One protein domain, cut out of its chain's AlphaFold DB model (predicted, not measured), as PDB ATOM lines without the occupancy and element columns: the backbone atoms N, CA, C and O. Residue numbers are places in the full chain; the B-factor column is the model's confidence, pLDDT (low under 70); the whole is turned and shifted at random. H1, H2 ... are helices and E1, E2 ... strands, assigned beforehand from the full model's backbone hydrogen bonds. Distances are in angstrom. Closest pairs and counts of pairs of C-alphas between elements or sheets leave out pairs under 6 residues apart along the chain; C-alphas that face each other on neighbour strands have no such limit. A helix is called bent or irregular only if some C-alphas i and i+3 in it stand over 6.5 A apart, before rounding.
ATOM      1  N   PHE A  12     247.328 214.700 341.148       94.19
ATOM      2  CA  PHE A  12     247.401 213.500 341.977       94.19
ATOM      3  C   PHE A  12     246.879 213.776 343.389       94.19
ATOM      4  O   PHE A  12     245.940 213.119 343.827       94.19
ATOM      5  N   PHE A  13     247.406 214.781 344.088       94.31
ATOM      6  CA  PHE A  13     247.012 215.053 345.474       94.31
ATOM      7  C   PHE A  13     245.587 215.604 345.615       94.31
ATOM      8  O   PHE A  13     244.923 215.294 346.605       94.31
ATOM      9  N   THR A  14     245.071 216.337 344.624       93.56
ATOM     10  CA  THR A  14     243.655 216.731 344.588       93.56
ATOM     11  C   THR A  14     242.736 215.528 344.430       93.56
ATOM     12  O   THR A  14     241.686 215.493 345.064       93.56
ATOM     13  N   SER A  15     243.138 214.493 343.683       92.00
ATOM     14  CA  SER A  15     242.323 213.274 343.555       92.00
ATOM     15  C   SER A  15     242.130 212.508 344.875       92.00
ATOM     16  O   SER A  15     241.130 211.811 345.023       92.00
ATOM     17  N   PHE A  16     243.030 212.684 345.852       92.62
ATOM     18  CA  PHE A  16     242.897 212.141 347.214       92.62
ATOM     19  C   PHE A  16     242.240 213.115 348.205       92.62
ATOM     20  O   PHE A  16     242.079 212.777 349.374       92.62
ATOM     21  N   GLY A  17     241.892 214.331 347.771       91.25
ATOM     22  CA  GLY A  17     241.376 215.383 348.650       91.25
ATOM     23  C   GLY A  17     242.412 215.949 349.628       91.25
ATOM     24  O   GLY A  17     242.041 216.655 350.561       91.25
ATOM     25  N   SER A  18     243.703 215.661 349.431       94.56
ATOM     26  CA  SER A  18     244.787 216.154 350.295       94.56
ATOM     27  C   SER A  18     245.052 217.647 350.104       94.56
ATOM     28  O   SER A  18     245.501 218.321 351.027       94.56
ATOM     29  N   ILE A  19     244.765 218.159 348.908       95.50
ATOM     30  CA  ILE A  19     244.782 219.580 348.551       95.50
ATOM     31  C   ILE A  19     243.572 219.874 347.654       95.50
ATOM     32  O   ILE A  19     243.047 218.964 347.011       95.50
ATOM     33  N   ILE A  20     243.171 221.136 347.536       94.44
ATOM     34  CA  ILE A  20     242.194 221.575 346.529       94.44
ATOM     35  C   ILE A  20     242.922 222.471 345.526       94.44
ATOM     36  O   ILE A  20     243.390 223.554 345.877       94.44
ATOM     37  N   ASP A  21     243.021 222.008 344.282       93.75
ATOM     38  CA  ASP A  21     243.532 222.780 343.151       93.75
ATOM     39  C   ASP A  21     242.386 223.037 342.167       93.75
ATOM     40  O   ASP A  21     241.971 222.143 341.424       93.75
ATOM     41  N   LEU A  22     241.853 224.262 342.184       92.44
ATOM     42  CA  LEU A  22     240.758 224.645 341.294       92.44
ATOM     43  C   LEU A  22     241.244 225.001 339.882       92.44
ATOM     44  O   LEU A  22     240.407 225.177 338.997       92.44
ATOM     45  N   SER A  23     242.560 225.010 339.621       89.75
ATOM     46  CA  SER A  23     243.086 225.173 338.257       89.75
ATOM     47  C   SER A  23     242.674 224.029 337.321       89.75
ATOM     48  O   SER A  23     242.610 224.190 336.102       89.75
ATOM     49  N   LEU A  24     242.312 222.877 337.900       84.94
ATOM     50  CA  LEU A  24     241.744 221.725 337.196       84.94
ATOM     51  C   LEU A  24     240.327 221.982 336.655       84.94
ATOM     52  O   LEU A  24     239.888 221.260 335.762       84.94
ATOM     53  N   ILE A  25     239.625 222.976 337.204       84.69
ATOM     54  CA  ILE A  25     238.297 223.420 336.761       84.69
ATOM     55  C   ILE A  25     238.456 224.680 335.905       84.69
ATOM     56  O   ILE A  25     238.007 224.720 334.763       84.69
ATOM     57  N   ASN A  26     239.158 225.687 336.427       86.62
ATOM     58  CA  ASN A  26     239.436 226.939 335.738       86.62
ATOM     59  C   ASN A  26     240.952 227.140 335.602       86.62
ATOM     60  O   ASN A  26     241.581 227.532 336.581       86.62
ATOM     61  N   PRO A  27     241.543 226.983 334.402       86.94
ATOM     62  CA  PRO A  27     242.989 227.114 334.196       86.94
ATOM     63  C   PRO A  27     243.607 228.447 334.648       86.94
ATOM     64  O   PRO A  27     244.820 228.518 334.818       86.94
ATOM     65  N   ASN A  28     242.795 229.494 334.832       87.31
ATOM     66  CA  ASN A  28     243.246 230.808 335.292       87.31
ATOM     67  C   ASN A  28     243.288 230.944 336.824       87.31
ATOM     68  O   ASN A  28     243.768 231.961 337.320       87.31
ATOM     69  N   TYR A  29     242.780 229.964 337.576       89.38
ATOM     70  CA  TYR A  29     242.825 229.981 339.037       89.38
ATOM     71  C   TYR A  29     244.267 229.829 339.534       89.38
ATOM     72  O   TYR A  29     244.979 228.911 339.126       89.38
ATOM     73  N   GLN A  30     244.704 230.730 340.416       88.50
ATOM     74  CA  GLN A  30     246.125 230.888 340.761       88.50
ATOM     75  C   GLN A  30     246.537 230.232 342.083       88.50
ATOM     76  O   GLN A  30     247.721 230.219 342.422       88.50
ATOM     77  N   HIS A  31     245.586 229.695 342.848       90.00
ATOM     78  CA  HIS A  31     245.837 229.217 344.206       90.00
ATOM     79  C   HIS A  31     245.743 227.694 344.320       90.00
ATOM     80  O   HIS A  31     245.003 227.028 343.603       90.00
ATOM     81  N   VAL A  32     246.472 227.137 345.286       91.81
ATOM     82  CA  VAL A  32     246.326 225.743 345.716       91.81
ATOM     83  C   VAL A  32     246.065 225.751 347.214       91.81
ATOM     84  O   VAL A  32     246.871 226.253 347.997       91.81
ATOM     85  N   ILE A  33     244.934 225.192 347.624       93.88
ATOM     86  CA  ILE A  33     244.529 225.132 349.027       93.88
ATOM     87  C   ILE A  33     245.130 223.865 349.637       93.88
ATOM     88  O   ILE A  33     244.678 222.751 349.379       93.88
ATOM     89  N   VAL A  34     246.159 224.035 350.468       93.62
ATOM     90  CA  VAL A  34     246.932 222.924 351.059       93.62
ATOM     91  C   VAL A  34     246.386 222.411 352.399       93.62
ATOM     92  O   VAL A  34     246.897 221.434 352.938       93.62
ATOM     93  N   LYS A  35     245.343 223.053 352.944       93.88
ATOM     94  CA  LYS A  35     244.615 222.616 354.151       93.88
ATOM     95  C   LYS A  35     243.105 222.528 353.881       93.88
ATOM     96  O   LYS A  35     242.355 223.374 354.370       93.88
ATOM     97  N   PRO A  36     242.640 221.524 353.114       94.06
ATOM     98  CA  PRO A  36     241.241 221.428 352.690       94.06
ATOM     99  C   PRO A  36     240.243 221.428 353.848       94.06
ATOM    100  O   PRO A  36     239.245 222.131 353.789       94.06
ATOM    101  N   VAL A  37     240.534 220.700 354.932       94.75
ATOM    102  CA  VAL A  37     239.630 220.611 356.091       94.75
ATOM    103  C   VAL A  37     239.423 221.977 356.741       94.75
ATOM    104  O   VAL A  37     238.285 222.376 356.957       94.75
ATOM    105  N   THR A  38     240.502 222.720 356.999       94.00
ATOM    106  CA  THR A  38     240.411 224.064 357.587       94.00
ATOM    107  C   THR A  38     239.663 225.021 356.665       94.00
ATOM    108  O   THR A  38     238.796 225.752 357.124       94.00
ATOM    109  N   PHE A  39     239.952 224.977 355.363       94.69
ATOM    110  CA  PHE A  39     239.256 225.794 354.371       94.69
ATOM    111  C   PHE A  39     237.745 225.519 354.355       94.69
ATOM    112  O   PHE A  39     236.942 226.446 354.430       94.69
ATOM    113  N   LEU A  40     237.351 224.244 354.318       93.94
ATOM    114  CA  LEU A  40     235.944 223.844 354.321       93.94
ATOM    115  C   LEU A  40     235.248 224.196 355.640       93.94
ATOM    116  O   LEU A  40     234.114 224.653 355.604       93.94
ATOM    117  N   GLN A  41     235.922 224.051 356.785       92.62
ATOM    118  CA  GLN A  41     235.391 224.481 358.084       92.62
ATOM    119  C   GLN A  41     235.145 225.993 358.126       92.62
ATOM    120  O   GLN A  41     234.104 226.426 358.603       92.62
ATOM    121  N   SER A  42     236.061 226.801 357.584       92.06
ATOM    122  CA  SER A  42     235.863 228.252 357.493       92.06
ATOM    123  C   SER A  42     234.679 228.626 356.598       92.06
ATOM    124  O   SER A  42     233.924 229.534 356.941       92.06
ATOM    125  N   LEU A  43     234.485 227.924 355.474       93.06
ATOM    126  CA  LEU A  43     233.296 228.099 354.633       93.06
ATOM    127  C   LEU A  43     232.013 227.673 355.354       93.06
ATOM    128  O   LEU A  43     231.008 228.373 355.276       93.06
ATOM    129  N   ASP A  44     232.050 226.557 356.076       90.38
ATOM    130  CA  ASP A  44     230.906 226.055 356.833       90.38
ATOM    131  C   ASP A  44     230.454 227.059 357.901       90.38
ATOM    132  O   ASP A  44     229.277 227.414 357.953       90.38
ATOM    133  N   SER A  45     231.396 227.611 358.675       87.31
ATOM    134  CA  SER A  45     231.120 228.678 359.646       87.31
ATOM    135  C   SER A  45     230.581 229.949 358.984       87.31
ATOM    136  O   SER A  45     229.685 230.594 359.533       87.31
ATOM    137  N   PHE A  46     231.088 230.301 357.797       89.62
ATOM    138  CA  PHE A  46     230.612 231.449 357.024       89.62
ATOM    139  C   PHE A  46     229.155 231.284 356.566       89.62
ATOM    140  O   PHE A  46     228.368 232.222 356.698       89.62
ATOM    141  N   PHE A  47     228.774 230.101 356.072       87.56
ATOM    142  CA  PHE A  47     227.406 229.835 355.616       87.56
ATOM    143  C   PHE A  47     226.416 229.621 356.772       87.56
ATOM    144  O   PHE A  47     225.287 230.096 356.691       87.56
ATOM    145  N   HIS A  48     226.834 228.971 357.863       77.81
ATOM    146  CA  HIS A  48     225.967 228.619 359.000       77.81
ATOM    147  C   HIS A  48     225.933 229.657 360.133       77.81
ATOM    148  O   HIS A  48     225.381 229.387 361.198       77.81
ATOM    149  N   GLN A  49     226.470 230.859 359.906       70.69
ATOM    150  CA  GLN A  49     226.217 232.042 360.743       70.69
ATOM    151  C   GLN A  49     226.639 231.908 362.219       70.69
ATOM    152  O   GLN A  49     226.018 232.506 363.098       70.69
ATOM    153  N   GLN A  50     227.693 231.146 362.514       56.06
ATOM    154  CA  GLN A  50     228.010 230.764 363.899       56.06
ATOM    155  C   GLN A  50     228.465 231.930 364.811       56.06
ATOM    156  O   GLN A  50     228.393 231.791 366.028       56.06
ATOM    157  N   ASP A  51     228.828 233.101 364.261       56.81
ATOM    158  CA  ASP A  51     229.536 234.162 365.008       56.81
ATOM    159  C   ASP A  51     228.777 235.501 365.174       56.81
ATOM    160  O   ASP A  51     229.376 236.525 365.503       56.81
ATOM    161  N   GLY A  52     227.461 235.556 364.926       59.06
ATOM    162  CA  GLY A  52     226.664 236.787 365.112       59.06
ATOM    163  C   GLY A  52     226.980 237.934 364.132       59.06
ATOM    164  O   GLY A  52     226.309 238.962 364.139       59.06
ATOM    165  N   THR A  53     227.945 237.739 363.228       62.25
ATOM    166  CA  THR A  53     228.436 238.706 362.231       62.25
ATOM    167  C   THR A  53     227.342 239.254 361.309       62.25
ATOM    168  O   THR A  53     227.464 240.367 360.811       62.25
ATOM    169  N   PHE A  54     226.259 238.503 361.096       64.62
ATOM    170  CA  PHE A  54     225.129 238.907 360.255       64.62
ATOM    171  C   PHE A  54     224.292 240.039 360.872       64.62
ATOM    172  O   PHE A  54     223.650 240.774 360.126       64.62
ATOM    173  N   GLN A  55     224.340 240.247 362.197       71.81
ATOM    174  CA  GLN A  55     223.671 241.392 362.835       71.81
ATOM    175  C   GLN A  55     224.230 242.728 362.328       71.81
ATOM    176  O   GLN A  55     223.480 243.685 362.153       71.81
ATOM    177  N   ASP A  56     225.530 242.764 362.018       83.38
ATOM    178  CA  ASP A  56     226.196 243.941 361.454       83.38
ATOM    179  C   ASP A  56     225.933 244.102 359.945       83.38
ATOM    180  O   ASP A  56     226.153 245.179 359.387       83.38
ATOM    181  N   TYR A  57     225.472 243.042 359.266       89.31
ATOM    182  CA  TYR A  57     225.292 243.001 357.811       89.31
ATOM    183  C   TYR A  57     223.939 242.389 357.398       89.31
ATOM    184  O   TYR A  57     223.904 241.309 356.801       89.31
ATOM    185  N   PRO A  58     222.812 243.100 357.611       90.19
ATOM    186  CA  PRO A  58     221.470 242.591 357.302       90.19
ATOM    187  C   PRO A  58     221.244 242.208 355.831       90.19
ATOM    188  O   PRO A  58     220.321 241.463 355.513       90.19
ATOM    189  N   SER A  59     222.071 242.705 354.905       92.88
ATOM    190  CA  SER A  59     221.985 242.348 353.484       92.88
ATOM    191  C   SER A  59     222.292 240.871 353.215       92.88
ATOM    192  O   SER A  59     221.805 240.314 352.230       92.88
ATOM    193  N   MET A  60     223.066 240.225 354.093       92.50
ATOM    194  CA  MET A  60     223.483 238.837 353.916       92.50
ATOM    195  C   MET A  60     222.315 237.844 354.022       92.50
ATOM    196  O   MET A  60     222.376 236.799 353.381       92.50
ATOM    197  N   ASP A  61     221.221 238.200 354.710       91.25
ATOM    198  CA  ASP A  61     219.969 237.416 354.752       91.25
ATOM    199  C   ASP A  61     219.362 237.162 353.364       91.25
ATOM    200  O   ASP A  61     218.595 236.218 353.169       91.25
ATOM    201  N   TYR A  62     219.680 238.034 352.408       93.38
ATOM    202  CA  TYR A  62     219.217 237.978 351.022       93.38
ATOM    203  C   TYR A  62     220.286 237.404 350.080       93.38
ATOM    204  O   TYR A  62     220.197 237.568 348.863       93.38
ATOM    205  N   GLY A  63     221.348 236.817 350.639       94.06
ATOM    206  CA  GLY A  63     222.510 236.360 349.888       94.06
ATOM    207  C   GLY A  63     223.383 237.497 349.355       94.06
ATOM    208  O   GLY A  63     224.223 237.249 348.500       94.06
ATOM    209  N   ILE A  64     223.204 238.742 349.814       95.81
ATOM    210  CA  ILE A  64     224.010 239.894 349.383       95.81
ATOM    211  C   ILE A  64     225.106 240.150 350.409       95.81
ATOM    212  O   ILE A  64     224.883 240.783 351.444       95.81
ATOM    213  N   VAL A  65     226.306 239.654 350.117       94.81
ATOM    214  CA  VAL A  65     227.441 239.681 351.037       94.81
ATOM    215  C   VAL A  65     228.362 240.861 350.731       94.81
ATOM    216  O   VAL A  65     228.949 240.907 349.650       94.81
ATOM    217  N   PRO A  66     228.530 241.824 351.656       94.62
ATOM    218  CA  PRO A  66     229.492 242.907 351.483       94.62
ATOM    219  C   PRO A  66     230.931 242.389 351.567       94.62
ATOM    220  O   PRO A  66     231.257 241.610 352.461       94.62
ATOM    221  N   GLU A  67     231.840 242.922 350.748       94.88
ATOM    222  CA  GLU A  67     233.275 242.589 350.818       94.88
ATOM    223  C   GLU A  67     233.865 242.831 352.224       94.88
ATOM    224  O   GLU A  67     234.709 242.075 352.705       94.88
ATOM    225  N   LYS A  68     233.372 243.856 352.938       92.56
ATOM    226  CA  LYS A  68     233.762 244.144 354.332       92.56
ATOM    227  C   LYS A  68     233.445 242.984 355.285       92.56
ATOM    228  O   LYS A  68     234.218 242.743 356.212       92.56
ATOM    229  N   ALA A  69     232.353 242.255 355.051       92.31
ATOM    230  CA  ALA A  69     232.020 241.061 355.821       92.31
ATOM    231  C   ALA A  69     233.012 239.929 355.518       92.31
ATOM    232  O   ALA A  69     233.550 239.333 356.450       92.31
ATOM    233  N   CYS A  70     233.349 239.706 354.241       93.38
ATOM    234  CA  CYS A  70     234.357 238.719 353.835       93.38
ATOM    235  C   CYS A  70     235.720 239.001 354.485       93.38
ATOM    236  O   CYS A  70     236.315 238.103 355.073       93.38
ATOM    237  N   ARG A  71     236.174 240.262 354.464       93.00
ATOM    238  CA  ARG A  71     237.415 240.706 355.128       93.00
ATOM    239  C   ARG A  71     237.395 240.464 356.636       93.00
ATOM    240  O   ARG A  71     238.407 240.070 357.204       93.00
ATOM    241  N   LYS A  72     236.258 240.699 357.300       90.81
ATOM    242  CA  LYS A  72     236.112 240.471 358.747       90.81
ATOM    243  C   LYS A  72     236.196 238.981 359.093       90.81
ATOM    244  O   LYS A  72     236.835 238.634 360.081       90.81
ATOM    245  N   ILE A  73     235.568 238.123 358.288       90.25
ATOM    246  CA  ILE A  73     235.437 236.684 358.562       90.25
ATOM    247  C   ILE A  73     236.707 235.922 358.166       90.25
ATOM    248  O   ILE A  73     237.273 235.195 358.977       90.25
ATOM    249  N   PHE A  74     237.188 236.125 356.941       92.12
ATOM    250  CA  PHE A  74     238.319 235.379 356.382       92.12
ATOM    251  C   PHE A  74     239.671 236.085 356.555       92.12
ATOM    252  O   PHE A  74     240.703 235.512 356.212       92.12
ATOM    253  N   LYS A  75     239.693 237.305 357.114       91.88
ATOM    254  CA  LYS A  75     240.912 238.110 357.316       91.88
ATOM    255  C   LYS A  75     241.676 238.278 356.000       91.88
ATOM    256  O   LYS A  75     241.048 238.517 354.975       91.88
ATOM    257  N   ASP A  76     243.000 238.171 356.015       93.44
ATOM    258  CA  ASP A  76     243.850 238.374 354.836       93.44
ATOM    259  C   ASP A  76     243.623 237.325 353.734       93.44
ATOM    260  O   ASP A  76     243.884 237.607 352.566       93.44
ATOM    261  N   ASP A  77     243.060 236.159 354.073       93.44
ATOM    262  CA  ASP A  77     242.775 235.083 353.118       93.44
ATOM    263  C   ASP A  77     241.467 235.300 352.337       93.44
ATOM    264  O   ASP A  77     241.170 234.539 351.414       93.44
ATOM    265  N   TRP A  78     240.676 236.333 352.660       94.62
ATOM    266  CA  TRP A  78     239.374 236.581 352.028       94.62
ATOM    267  C   TRP A  78     239.367 236.550 350.488       94.62
ATOM    268  O   TRP A  78     238.389 236.016 349.955       94.62
ATOM    269  N   PRO A  79     240.395 237.040 349.752       94.50
ATOM    270  CA  PRO A  79     240.378 236.984 348.294       94.50
ATOM    271  C   PRO A  79     240.412 235.539 347.799       94.50
ATOM    272  O   PRO A  79     239.656 235.184 346.909       94.50
ATOM    273  N   ILE A  80     241.199 234.670 348.448       94.19
ATOM    274  CA  ILE A  80     241.317 233.250 348.087       94.19
ATOM    275  C   ILE A  80     239.967 232.546 348.260       94.19
ATOM    276  O   ILE A  80     239.575 231.735 347.421       94.19
ATOM    277  N   PHE A  81     239.237 232.858 349.336       95.88
ATOM    278  CA  PHE A  81     237.899 232.309 349.556       95.88
ATOM    279  C   PHE A  81     236.907 232.781 348.489       95.88
ATOM    280  O   PHE A  81     236.175 231.954 347.949       95.88
ATOM    281  N   MET A  82     236.874 234.079 348.173       95.88
ATOM    282  CA  MET A  82     235.932 234.602 347.175       95.88
ATOM    283  C   MET A  82     236.266 234.106 345.766       95.88
ATOM    284  O   MET A  82     235.370 233.607 345.089       95.88
ATOM    285  N   ASP A  83     237.544 234.100 345.381       94.88
ATOM    286  CA  ASP A  83     238.004 233.546 344.105       94.88
ATOM    287  C   ASP A  83     237.623 232.066 343.971       94.88
ATOM    288  O   ASP A  83     237.199 231.621 342.902       94.88
ATOM    289  N   ALA A  84     237.734 231.285 345.052       95.38
ATOM    290  CA  ALA A  84     237.314 229.888 345.058       95.38
ATOM    291  C   ALA A  84     235.796 229.741 344.867       95.38
ATOM    292  O   ALA A  84     235.357 228.899 344.080       95.38
ATOM    293  N   LEU A  85     234.989 230.552 345.560       95.62
ATOM    294  CA  LEU A  85     233.531 230.528 345.422       95.62
ATOM    295  C   LEU A  85     233.082 230.961 344.023       95.62
ATOM    296  O   LEU A  85     232.187 230.333 343.457       95.62
ATOM    297  N   GLU A  86     233.707 231.979 343.438       94.31
ATOM    298  CA  GLU A  86     233.459 232.396 342.057       94.31
ATOM    299  C   GLU A  86     233.865 231.308 341.059       94.31
ATOM    300  O   GLU A  86     233.084 230.948 340.178       94.31
ATOM    301  N   CYS A  87     235.055 230.719 341.229       92.31
ATOM    302  CA  CYS A  87     235.547 229.629 340.387       92.31
ATOM    303  C   CYS A  87     234.618 228.406 340.416       92.31
ATOM    304  O   CYS A  87     234.466 227.712 339.411       92.31
ATOM    305  N   LEU A  88     233.998 228.140 341.565       91.12
ATOM    306  CA  LEU A  88     233.025 227.070 341.749       91.12
ATOM    307  C   LEU A  88     231.593 227.502 341.409       91.12
ATOM    308  O   LEU A  88     230.676 226.718 341.617       91.12
ATOM    309  N   ASN A  89     231.372 228.718 340.899       91.75
ATOM    310  CA  ASN A  89     230.046 229.244 340.569       91.75
ATOM    311  C   ASN A  89     229.063 229.155 341.764       91.75
ATOM    312  O   ASN A  89     227.886 228.810 341.627       91.75
ATOM    313  N   LEU A  90     229.583 229.449 342.957       94.56
ATOM    314  CA  LEU A  90     228.863 229.572 344.231       94.56
ATOM    315  C   LEU A  90     228.654 231.037 344.637       94.56
ATOM    316  O   LEU A  90     227.832 231.321 345.508       94.56
ATOM    317  N   ALA A  91     229.379 231.952 343.995       96.69
ATOM    318  CA  ALA A  91     229.255 233.390 344.156       96.69
ATOM    319  C   ALA A  91     229.383 234.092 342.798       96.69
ATOM    320  O   ALA A  91     230.020 233.576 341.882       96.69
ATOM    321  N   THR A  92     228.803 235.284 342.682       95.94
ATOM    322  CA  THR A  92     229.104 236.221 341.589       95.94
ATOM    323  C   THR A  92     229.245 237.631 342.155       95.94
ATOM    324  O   THR A  92     228.431 238.018 343.002       95.94
ATOM    325  N   PRO A  93     230.245 238.421 341.729       95.94
ATOM    326  CA  PRO A  93     230.351 239.811 342.145       95.94
ATOM    327  C   PRO A  93     229.143 240.602 341.634       95.94
ATOM    328  O   PRO A  93     228.676 240.413 340.510       95.94
ATOM    329  N   VAL A  94     228.633 241.498 342.472       94.50
ATOM    330  CA  VAL A  94     227.532 242.407 342.153       94.50
ATOM    331  C   VAL A  94     227.863 243.802 342.666       94.50
ATOM    332  O   VAL A  94     228.470 243.995 343.718       94.50
ATOM    333  N   THR A  95     227.474 244.811 341.899       89.94
ATOM    334  CA  THR A  95     227.695 246.217 342.256       89.94
ATOM    335  C   THR A  95     226.395 246.837 342.743       89.94
ATOM    336  O   THR A  95     225.311 246.396 342.367       89.94
ATOM    337  N   THR A  96     226.484 247.892 343.553       90.62
ATOM    338  CA  THR A  96     225.314 248.567 344.147       90.62
ATOM    339  C   THR A  96     224.273 249.029 343.133       90.62
ATOM    340  O   THR A  96     223.087 249.020 343.446       90.62
ATOM    341  N   ARG A  97     224.684 249.374 341.904       89.62
ATOM    342  CA  ARG A  97     223.766 249.744 340.808       89.62
ATOM    343  C   ARG A  97     222.788 248.632 340.423       89.62
ATOM    344  O   ARG A  97     221.722 248.929 339.904       89.62
ATOM    345  N   TYR A  98     223.150 247.375 340.674       92.81
ATOM    346  CA  TYR A  98     222.334 246.205 340.371       92.81
ATOM    347  C   TYR A  98     221.555 245.706 341.590       92.81
ATOM    348  O   TYR A  98     221.007 244.613 341.541       92.81
ATOM    349  N   LEU A  99     221.511 246.448 342.699       94.38
ATOM    350  CA  LEU A  99     220.880 246.002 343.942       94.38
ATOM    351  C   LEU A  99     219.708 246.909 344.312       94.38
ATOM    352  O   LEU A  99     219.866 248.122 344.440       94.38
ATOM    353  N   LYS A 100     218.535 246.314 344.556       92.81
ATOM    354  CA  LYS A 100     217.346 247.032 345.037       92.81
ATOM    355  C   LYS A 100     216.960 246.578 346.443       92.81
ATOM    356  O   LYS A 100     216.020 245.814 346.610       92.81
ATOM    357  N   MET A 101     217.688 247.039 347.453       93.00
ATOM    358  CA  MET A 101     217.470 246.608 348.841       93.00
ATOM    359  C   MET A 101     216.223 247.224 349.494       93.00
ATOM    360  O   MET A 101     215.762 248.280 349.050       93.00
ATOM    361  N   PRO A 102     215.676 246.595 350.554       90.81
ATOM    362  CA  PRO A 102     214.653 247.211 351.390       90.81
ATOM    363  C   PRO A 102     215.204 248.481 352.057       90.81
ATOM    364  O   PRO A 102     216.404 248.579 352.309       90.81
ATOM    365  N   ASN A 103     214.339 249.454 352.355       87.50
ATOM    366  CA  ASN A 103     214.758 250.767 352.868       87.50
ATOM    367  C   ASN A 103     215.501 250.698 354.217       87.50
ATOM    368  O   ASN A 103     216.293 251.583 354.532       87.50
ATOM    369  N   ASP A 104     215.233 249.663 355.009       87.06
ATOM    370  CA  ASP A 104     215.867 249.372 356.295       87.06
ATOM    371  C   ASP A 104     217.264 248.740 356.161       87.06
ATOM    372  O   ASP A 104     218.019 248.712 357.131       87.06
ATOM    373  N   VAL A 105     217.655 248.297 354.960       90.06
ATOM    374  CA  VAL A 105     218.976 247.719 354.688       90.06
ATOM    375  C   VAL A 105     219.821 248.708 353.892       90.06
ATOM    376  O   VAL A 105     219.708 248.828 352.670       90.06
ATOM    377  N   GLN A 106     220.709 249.416 354.586       86.69
ATOM    378  CA  GLN A 106     221.600 250.379 353.944       86.69
ATOM    379  C   GLN A 106     222.793 249.692 353.277       86.69
ATOM    380  O   GLN A 106     223.541 248.945 353.907       86.69
ATOM    381  N   LEU A 107     223.003 250.009 352.000       89.06
ATOM    382  CA  LEU A 107     224.214 249.650 351.272       89.06
ATOM    383  C   LEU A 107     225.209 250.815 351.278       89.06
ATOM    384  O   LEU A 107     224.837 251.980 351.123       89.06
ATOM    385  N   ASP A 108     226.492 250.492 351.391       87.44
ATOM    386  CA  ASP A 108     227.572 251.428 351.118       87.44
ATOM    387  C   ASP A 108     227.579 251.721 349.616       87.44
ATOM    388  O   ASP A 108     227.811 250.824 348.808       87.44
ATOM    389  N   ARG A 109     227.348 252.983 349.233       80.50
ATOM    390  CA  ARG A 109     227.242 253.407 347.826       80.50
ATOM    391  C   ARG A 109     228.448 252.996 346.977       80.50
ATOM    392  O   ARG A 109     228.280 252.790 345.778       80.50
ATOM    393  N   ARG A 110     229.639 252.900 347.579       83.69
ATOM    394  CA  ARG A 110     230.893 252.506 346.909       83.69
ATOM    395  C   ARG A 110     231.384 251.118 347.333       83.69
ATOM    396  O   ARG A 110     232.532 250.780 347.067       83.69
ATOM    397  N   GLY A 111     230.548 250.345 348.020       85.81
ATOM    398  CA  GLY A 111     230.879 248.991 348.442       85.81
ATOM    399  C   GLY A 111     230.857 248.002 347.280       85.81
ATOM    400  O   GLY A 111     230.025 248.104 346.376       85.81
ATOM    401  N   ASN A 112     231.749 247.017 347.350       93.00
ATOM    402  CA  ASN A 112     231.676 245.809 346.539       93.00
ATOM    403  C   ASN A 112     230.875 244.744 347.284       93.00
ATOM    404  O   ASN A 112     230.963 244.624 348.514       93.00
ATOM    405  N   TYR A 113     230.106 243.974 346.527       96.19
ATOM    406  CA  TYR A 113     229.219 242.952 347.051       96.19
ATOM    407  C   TYR A 113     229.343 241.673 346.230       96.19
ATOM    408  O   TYR A 113     229.740 241.691 345.067       96.19
ATOM    409  N   TYR A 114     228.945 240.569 346.842       97.12
ATOM    410  CA  TYR A 114     228.807 239.272 346.207       97.12
ATOM    411  C   TYR A 114     227.371 238.797 346.363       97.12
ATOM    412  O   TYR A 114     226.785 238.932 347.437       97.12
ATOM    413  N   TYR A 115     226.808 238.222 345.305       97.19
ATOM    414  CA  TYR A 115     225.604 237.417 345.420       97.19
ATOM    415  C   TYR A 115     225.998 235.967 345.705       97.19
ATOM    416  O   TYR A 115     226.620 235.313 344.869       97.19
ATOM    417  N   ILE A 116     225.641 235.495 346.898       96.06
ATOM    418  CA  ILE A 116     225.935 234.170 347.442       96.06
ATOM    419  C   ILE A 116     224.617 233.588 347.980       96.06
ATOM    420  O   ILE A 116     224.285 233.789 349.151       96.06
ATOM    421  N   PRO A 117     223.831 232.870 347.156       93.62
ATOM    422  CA  PRO A 117     222.511 232.371 347.557       93.62
ATOM    423  C   PRO A 117     222.558 231.376 348.723       93.62
ATOM    424  O   PRO A 117     221.559 231.198 349.411       93.62
ATOM    425  N   LEU A 118     223.712 230.753 348.984       91.88
ATOM    426  CA  LEU A 118     223.917 229.878 350.144       91.88
ATOM    427  C   LEU A 118     223.817 230.610 351.492       91.88
ATOM    428  O   LEU A 118     223.584 229.960 352.502       91.88
ATOM    429  N   CYS A 119     223.979 231.937 351.522       91.62
ATOM    430  CA  CYS A 119     223.822 232.733 352.744       91.62
ATOM    431  C   CYS A 119     222.359 233.099 353.051       91.62
ATOM    432  O   CYS A 119     222.086 233.644 354.119       91.62
ATOM    433  N   CYS A 120     221.427 232.838 352.128       91.06
ATOM    434  CA  CYS A 120     220.008 233.104 352.333       91.06
ATOM    435  C   CYS A 120     219.449 232.289 353.515       91.06
ATOM    436  O   CYS A 120     219.763 231.112 353.667       91.06
TER     437      CYS A 120
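This is residues 12 to 120 of the 287 residues of an uncharacterized protein of Amphimedon queenslandica (UniProt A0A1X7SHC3). A long, sharply kinked helix, H5, covers one face of a small antiparallel sheet of three strands; H2 lies near its kink, and from H2 a long looped stretch, residues 16 to 35, reaches away to the short helix H1 at one far end. H4 sits beside the sheet next to E1, and a second long loop, residues 96 to 111, lies toward the other end. The printed part has 109 residues, with five named helices and three named strands in the order H1, H2, H3, H4, E1, H5, E2, E3, and is mostly helix; the sheet order is E1, E3, E2. It is compact by its radius of gyration of the C-alphas, 14.8 A, yet elongated, spanning 51 by 28 by 22 A.

H1, residues 12 to 15, is apart from H2, residues 36 to 47; between them residues 20 to 21 pair antiparallel with residues 32 to 33. H2 is close to but not clearly touching H5, residues 67 to 87, the closest C-alphas being those of Phe 46 and Ile 73, 7.3 A apart; they run opposite ways at a steep tilt of 65 degrees. H3, residues 53 to 56, is close to but not clearly touching H4, residues 58 to 62, with C-alphas of Phe 54 and Met 60 closest at 6.5 A. H4 stands at the sheet's level, 1.5 A in height, its local plane resting on only just enough of the sheet, 6 C-alphas; its closest C-alpha pair with E1, residues 64 to 66, is Ser 59 and Val 65, 6.5 A. E1 and E3, residues 112 to 115, are antiparallel, with N 65 and O 114 at 2.8 A. E3 and E2, residues 92 to 95, form an antiparallel hairpin, with N 94 and O 113 at 2.8 A. E1, H5 and E2 make a split strand-helix-strand unit, two strands of one sheet joined through a helix, with E3 between them in the sheet; its crossover is right-handed. H5 is on one face of the sheet, giving two layers; it lies over E3 and E2 at a height over the sheet of 10.8 A, slantwise to the strands at 54 degrees to E3 on the local plane, that plane also resting on only just enough of the sheet, 6 C-alphas. The closest C-alphas of H5 and E3 are those of Glu 67 and Tyr 113, 5.5 A apart. H2 has every O i to N i+4 pair within hydrogen-bond range, H5 has 12 of 17 and H4 0 of 1, with 2 of 2 O i to N i+3 pairs in H4; H1 and H3 are too short for an i+4 pair.

H1 begins at C-alpha 12, (247.401, 213.500, 341.977). H2 is 16.5 A long and H5 16.8 A. H5 is irregular, C-alphas 73 and 76 being 9.4 A apart, with a kink of 121 degrees near residue 74. E2 is 10.1 A long; E3, 10.4 A, ends at C-alpha 115, (225.604, 237.417, 345.420).

The C-alphas of Phe 12 and Asn 103, the two farthest apart, are 50.7 A apart. The printed part has no cut; the links H1 to H2 and E2 to E3 are long. Residues 50 to 54 have pLDDT under 70.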